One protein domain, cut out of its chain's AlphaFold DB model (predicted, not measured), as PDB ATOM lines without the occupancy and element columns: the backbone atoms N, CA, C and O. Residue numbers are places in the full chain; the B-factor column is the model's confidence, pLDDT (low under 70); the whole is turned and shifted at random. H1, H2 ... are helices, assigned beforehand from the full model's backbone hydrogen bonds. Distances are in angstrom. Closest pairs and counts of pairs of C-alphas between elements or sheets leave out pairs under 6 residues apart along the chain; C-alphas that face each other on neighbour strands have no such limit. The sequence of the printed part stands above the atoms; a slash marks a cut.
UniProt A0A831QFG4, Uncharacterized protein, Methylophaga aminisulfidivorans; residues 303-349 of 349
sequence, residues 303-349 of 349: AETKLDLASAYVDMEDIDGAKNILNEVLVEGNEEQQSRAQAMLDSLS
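Overview. This is residues 303 to 349 of the 349 residues of an uncharacterized protein of Methylophaga aminisulfidivorans (UniProt A0A831QFG4). Three helices make a small up-and-down bundle, each running against the one before it; H2, the longest, packs along both H1 and H3, and the three centres make a triangle. H1 and H3 meet only near their first residues. The printed part has 47 residues, with H1, H2, H3 along the chain and no named strand: all helix, compact, radius of gyration of the C-alphas 9.2 A, spans 26 by 20 by 12 A.

Along the chain. Find C-alpha 319 at (-19.418, -12.980, -12.638); from there H2 runs 20.1 A to residue 332. H1, residues 303 to 315, begins at (-5.051, -5.251, -20.568). H3, residues 335 to 347, ends at (-20.695, -3.061, -10.231).

Arrangement. H2 and H1, a hairpin, touch at C-alphas 322 and 310, the closest, 4.4 A apart. H2 and H3, also a hairpin, touch, closest at C-alphas 330 and 338, 4.6 A. H1, with residues 303 to 307 alone, touches H3. Every O i to N i+4 pair in H1, H2 and H3 is within hydrogen-bond range.

Size, cuts and confidence. Both links are tight. The printed part has no cut, and no printed residue is under 70 in pLDDT.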
ATOM      1  N   ALA A 303      -4.083  -5.683 -21.566       91.69
ATOM      2  CA  ALA A 303      -5.051  -5.251 -20.568       91.69
ATOM      3  C   ALA A 303      -6.379  -4.734 -21.161       91.69
ATOM      4  O   ALA A 303      -7.424  -4.973 -20.557       91.69
ATOM      5  N   GLU A 304      -6.380  -4.082 -22.328       92.38
ATOM      6  CA  GLU A 304      -7.617  -3.649 -23.000       92.38
ATOM      7  C   GLU A 304      -8.382  -4.862 -23.541       92.38
ATOM      8  O   GLU A 304      -9.576  -5.013 -23.288       92.38
ATOM      9  N   THR A 305      -7.671  -5.817 -24.146       92.75
ATOM     10  CA  THR A 305      -8.285  -7.078 -24.600       92.75
ATOM     11  C   THR A 305      -8.870  -7.869 -23.420       92.75
ATOM     12  O   THR A 305      -9.952  -8.452 -23.520       92.75
ATOM     13  N   LYS A 306      -8.197  -7.860 -22.260       95.12
ATOM     14  CA  LYS A 306      -8.709  -8.459 -21.016       95.12
ATOM     15  C   LYS A 306      -9.959  -7.738 -20.493       95.12
ATOM     16  O   LYS A 306     -10.862  -8.404 -19.989       95.12
ATOM     17  N   LEU A 307     -10.062  -6.414 -20.627       95.50
ATOM     18  CA  LEU A 307     -11.274  -5.661 -20.267       95.50
ATOM     19  C   LEU A 307     -12.470  -6.015 -21.158       95.50
ATOM     20  O   LEU A 307     -13.585  -6.187 -20.650       95.50
ATOM     21  N   ASP A 308     -12.244  -6.168 -22.461       94.94
ATOM     22  CA  ASP A 308     -13.284  -6.587 -23.404       94.94
ATOM     23  C   ASP A 308     -13.741  -8.019 -23.118       94.94
ATOM     24  O   ASP A 308     -14.940  -8.300 -23.034       94.94
ATOM     25  N   LEU A 309     -12.788  -8.916 -22.853       95.75
ATOM     26  CA  LEU A 309     -13.081 -10.287 -22.460       95.75
ATOM     27  C   LEU A 309     -13.893 -10.327 -21.157       95.75
ATOM     28  O   LEU A 309     -14.927 -10.991 -21.100       95.75
ATOM     29  N   ALA A 310     -13.479  -9.586 -20.126       96.62
ATOM     30  CA  ALA A 310     -14.212  -9.501 -18.864       96.62
ATOM     31  C   ALA A 310     -15.645  -8.986 -19.058       96.62
ATOM     32  O   ALA A 310     -16.565  -9.509 -18.429       96.62
ATOM     33  N   SER A 311     -15.848  -8.014 -19.950       95.25
ATOM     34  CA  SER A 311     -17.182  -7.506 -20.295       95.25
ATOM     35  C   SER A 311     -18.057  -8.604 -20.909       95.25
ATOM     36  O   SER A 311     -19.199  -8.780 -20.489       95.25
ATOM     37  N   ALA A 312     -17.503  -9.428 -21.802       97.00
ATOM     38  CA  ALA A 312     -18.212 -10.581 -22.356       97.00
ATOM     39  C   ALA A 312     -18.565 -11.637 -21.288       97.00
ATOM     40  O   ALA A 312     -19.653 -12.212 -21.326       97.00
ATOM     41  N   TYR A 313     -17.688 -11.877 -20.303       96.81
ATOM     42  CA  TYR A 313     -18.003 -12.756 -19.166       96.81
ATOM     43  C   TYR A 313     -19.158 -12.204 -18.315       96.81
ATOM     44  O   TYR A 313     -20.027 -12.972 -17.903       96.81
ATOM     45  N   VAL A 314     -19.225 -10.882 -18.108       95.38
ATOM     46  CA  VAL A 314     -20.369 -10.240 -17.435       95.38
ATOM     47  C   VAL A 314     -21.658 -10.430 -18.237       95.38
ATOM     48  O   VAL A 314     -22.682 -10.777 -17.647       95.38
ATOM     49  N   ASP A 315     -21.612 -10.263 -19.561       96.19
ATOM     50  CA  ASP A 315     -22.772 -10.447 -20.445       96.19
ATOM     51  C   ASP A 315     -23.283 -11.896 -20.458       96.19
ATOM     52  O   ASP A 315     -24.487 -12.137 -20.575       96.19
ATOM     53  N   MET A 316     -22.382 -12.868 -20.284       94.62
ATOM     54  CA  MET A 316     -22.714 -14.287 -20.105       94.62
ATOM     55  C   MET A 316     -23.130 -14.648 -18.664       94.62
ATOM     56  O   MET A 316     -23.351 -15.823 -18.374       94.62
ATOM     57  N   GLU A 317     -23.256 -13.660 -17.770       93.50
ATOM     58  CA  GLU A 317     -23.538 -13.807 -16.333       93.50
ATOM     59  C   GLU A 317     -22.497 -14.645 -15.559       93.50
ATOM     60  O   GLU A 317     -22.743 -15.070 -14.426       93.50
ATOM     61  N   ASP A 318     -21.302 -14.842 -16.120       97.12
ATOM     62  CA  ASP A 318     -20.167 -15.459 -15.433       97.12
ATOM     63  C   ASP A 318     -19.375 -14.393 -14.663       97.12
ATOM     64  O   ASP A 318     -18.312 -13.901 -15.055       97.12
ATOM     65  N   ILE A 319     -19.950 -14.017 -13.523       95.56
ATOM     66  CA  ILE A 319     -19.418 -12.980 -12.638       95.56
ATOM     67  C   ILE A 319     -18.069 -13.388 -12.031       95.56
ATOM     68  O   ILE A 319     -17.223 -12.528 -11.778       95.56
ATOM     69  N   ASP A 320     -17.861 -14.682 -11.778       95.56
ATOM     70  CA  ASP A 320     -16.630 -15.184 -11.169       95.56
ATOM     71  C   ASP A 320     -15.466 -15.139 -12.172       95.56
ATOM     72  O   ASP A 320     -14.372 -14.688 -11.813       95.56
ATOM     73  N   GLY A 321     -15.716 -15.509 -13.435       94.81
ATOM     74  CA  GLY A 321     -14.766 -15.364 -14.539       94.81
ATOM     75  C   GLY A 321     -14.404 -13.902 -14.802       94.81
ATOM     76  O   GLY A 321     -13.223 -13.546 -14.802       94.81
ATOM     77  N   ALA A 322     -15.407 -13.024 -14.902       96.81
ATOM     78  CA  ALA A 322     -15.188 -11.589 -15.084       96.81
ATOM     79  C   ALA A 322     -14.340 -10.985 -13.954       96.81
ATOM     80  O   ALA A 322     -13.375 -10.268 -14.206       96.81
ATOM     81  N   LYS A 323     -14.644 -11.309 -12.689       96.50
ATOM     82  CA  LYS A 323     -13.868 -10.824 -11.537       96.50
ATOM     83  C   LYS A 323     -12.411 -11.263 -11.593       96.50
ATOM     84  O   LYS A 323     -11.545 -10.481 -11.206       96.50
ATOM     85  N   ASN A 324     -12.133 -12.492 -12.023       96.81
ATOM     86  CA  ASN A 324     -10.766 -12.994 -12.122       96.81
ATOM     87  C   ASN A 324      -9.940 -12.146 -13.103       96.81
ATOM     88  O   ASN A 324      -8.912 -11.596 -12.715       96.81
ATOM     89  N   ILE A 325     -10.477 -11.935 -14.305       96.31
ATOM     90  CA  ILE A 325      -9.820 -11.174 -15.373       96.31
ATOM     91  C   ILE A 325      -9.666  -9.694 -14.987       96.31
ATOM     92  O   ILE A 325      -8.606  -9.104 -15.178       96.31
ATOM     93  N   LEU A 326     -10.676  -9.081 -14.360       96.56
ATOM     94  CA  LEU A 326     -10.584  -7.683 -13.915       96.56
ATOM     95  C   LEU A 326      -9.509  -7.470 -12.837       96.56
ATOM     96  O   LEU A 326      -8.882  -6.414 -12.802       96.56
ATOM     97  N   ASN A 327      -9.266  -8.455 -11.964       96.38
ATOM     98  CA  ASN A 327      -8.162  -8.375 -10.998       96.38
ATOM     99  C   ASN A 327      -6.787  -8.468 -11.673       96.38
ATOM    100  O   ASN A 327      -5.833  -7.883 -11.168       96.38
ATOM    101  N   GLU A 328      -6.680  -9.170 -12.799       94.81
ATOM    102  CA  GLU A 328      -5.459  -9.224 -13.607       94.81
ATOM    103  C   GLU A 328      -5.184  -7.865 -14.266       94.81
ATOM    104  O   GLU A 328      -4.091  -7.316 -14.121       94.81
ATOM    105  N   VAL A 329      -6.215  -7.235 -14.842       95.75
ATOM    106  CA  VAL A 329      -6.125  -5.866 -15.387       95.75
ATOM    107  C   VAL A 329      -5.732  -4.847 -14.312       95.75
ATOM    108  O   VAL A 329      -4.972  -3.922 -14.592       95.75
ATOM    109  N   LEU A 330      -6.190  -5.013 -13.065       95.25
ATOM    110  CA  LEU A 330      -5.776  -4.147 -11.954       95.25
ATOM    111  C   LEU A 330      -4.271  -4.207 -11.652       95.25
ATOM    112  O   LEU A 330      -3.730  -3.262 -11.077       95.25
ATOM    113  N   VAL A 331      -3.607  -5.314 -11.984       94.81
ATOM    114  CA  VAL A 331      -2.176  -5.518 -11.727       94.81
ATOM    115  C   VAL A 331      -1.333  -5.127 -12.938       94.81
ATOM    116  O   VAL A 331      -0.266  -4.541 -12.766       94.81
ATOM    117  N   GLU A 332      -1.801  -5.449 -14.141       90.19
ATOM    118  CA  GLU A 332      -1.017  -5.359 -15.379       90.19
ATOM    119  C   GLU A 332      -1.339  -4.123 -16.224       90.19
ATOM    120  O   GLU A 332      -0.479  -3.648 -16.962       90.19
ATOM    121  N   GLY A 333      -2.554  -3.582 -16.102       90.00
ATOM    122  CA  GLY A 333      -3.020  -2.449 -16.895       90.00
ATOM    123  C   GLY A 333      -2.432  -1.107 -16.464       90.00
ATOM    124  O   GLY A 333      -1.883  -0.948 -15.370       90.00
ATOM    125  N   ASN A 334      -2.592  -0.103 -17.323       92.94
ATOM    126  CA  ASN A 334      -2.251   1.287 -17.021       92.94
ATOM    127  C   ASN A 334      -3.276   1.939 -16.058       92.94
ATOM    128  O   ASN A 334      -4.321   1.365 -15.755       92.94
ATOM    129  N   GLU A 335      -3.009   3.152 -15.556       94.44
ATOM    130  CA  GLU A 335      -3.894   3.822 -14.576       94.44
ATOM    131  C   GLU A 335      -5.352   3.973 -15.066       94.44
ATOM    132  O   GLU A 335      -6.289   3.921 -14.265       94.44
ATOM    133  N   GLU A 336      -5.556   4.142 -16.374       93.69
ATOM    134  CA  GLU A 336      -6.882   4.282 -16.981       93.69
ATOM    135  C   GLU A 336      -7.625   2.939 -17.030       93.69
ATOM    136  O   GLU A 336      -8.770   2.846 -16.575       93.69
ATOM    137  N   GLN A 337      -6.946   1.879 -17.468       94.12
ATOM    138  CA  GLN A 337      -7.458   0.507 -17.505       94.12
ATOM    139  C   GLN A 337      -7.761  -0.029 -16.105       94.12
ATOM    140  O   GLN A 337      -8.826  -0.603 -15.881       94.12
ATOM    141  N   GLN A 338      -6.885   0.230 -15.131       95.69
ATOM    142  CA  GLN A 338      -7.110  -0.144 -13.734       95.69
ATOM    143  C   GLN A 338      -8.352   0.553 -13.161       95.69
ATOM    144  O   GLN A 338      -9.177  -0.074 -12.498       95.69
ATOM    145  N   SER A 339      -8.528   1.848 -13.442       96.62
ATOM    146  CA  SER A 339      -9.714   2.598 -13.015       96.62
ATOM    147  C   SER A 339     -10.999   2.009 -13.611       96.62
ATOM    148  O   SER A 339     -11.999   1.831 -12.907       96.62
ATOM    149  N   ARG A 340     -10.965   1.642 -14.898       94.50
ATOM    150  CA  ARG A 340     -12.088   1.011 -15.603       94.50
ATOM    151  C   ARG A 340     -12.399  -0.380 -15.040       94.50
ATOM    152  O   ARG A 340     -13.564  -0.671 -14.767       94.50
ATOM    153  N   ALA A 341     -11.370  -1.183 -14.768       96.44
ATOM    154  CA  ALA A 341     -11.502  -2.497 -14.147       96.44
ATOM    155  C   ALA A 341     -12.106  -2.413 -12.738       96.44
ATOM    156  O   ALA A 341     -13.016  -3.172 -12.402       96.44
ATOM    157  N   GLN A 342     -11.659  -1.445 -11.930       95.94
ATOM    158  CA  GLN A 342     -12.205  -1.212 -10.593       95.94
ATOM    159  C   GLN A 342     -13.688  -0.826 -10.650       95.94
ATOM    160  O   GLN A 342     -14.485  -1.344  -9.869       95.94
ATOM    161  N   ALA A 343     -14.081   0.040 -11.589       96.19
ATOM    162  CA  ALA A 343     -15.478   0.433 -11.756       96.19
ATOM    163  C   ALA A 343     -16.380  -0.756 -12.135       96.19
ATOM    164  O   ALA A 343     -17.500  -0.868 -11.630       96.19
ATOM    165  N   MET A 344     -15.888  -1.667 -12.984       94.12
ATOM    166  CA  MET A 344     -16.594  -2.908 -13.309       94.12
ATOM    167  C   MET A 344     -16.673  -3.834 -12.091       94.12
ATOM    168  O   MET A 344     -17.764  -4.298 -11.768       94.12
ATOM    169  N   LEU A 345     -15.581  -4.039 -11.346       95.00
ATOM    170  CA  LEU A 345     -15.586  -4.845 -10.116       95.00
ATOM    171  C   LEU A 345     -16.583  -4.326  -9.074       95.00
ATOM    172  O   LEU A 345     -17.294  -5.124  -8.464       95.00
ATOM    173  N   ASP A 346     -16.676  -3.007  -8.906       95.38
ATOM    174  CA  ASP A 346     -17.625  -2.373  -7.987       95.38
ATOM    175  C   ASP A 346     -19.085  -2.604  -8.409       95.38
ATOM    176  O   ASP A 346     -19.965  -2.684  -7.552       95.38
ATOM    177  N   SER A 347     -19.357  -2.737  -9.712       92.44
ATOM    178  CA  SER A 347     -20.695  -3.061 -10.231       92.44
ATOM    179  C   SER A 347     -21.092  -4.531 -10.035       92.44
ATOM    180  O   SER A 347     -22.280  -4.851 -10.032       92.44
ATOM    181  N   LEU A 348     -20.100  -5.411  -9.850       87.81
ATOM    182  CA  LEU A 348     -20.256  -6.861  -9.682       87.81
ATOM    183  C   LEU A 348     -20.222  -7.311  -8.205       87.81
ATOM    184  O   LEU A 348     -20.297  -8.515  -7.923       87.81
ATOM    185  N   SER A 349     -20.041  -6.374  -7.269       77.56
ATOM    186  CA  SER A 349     -19.991  -6.573  -5.810       77.56
ATOM    187  C   SER A 349     -21.360  -6.337  -5.182       77.56
ATOM    188  O   SER A 349     -21.817  -7.219  -4.414       77.56
TER     189      SER A 349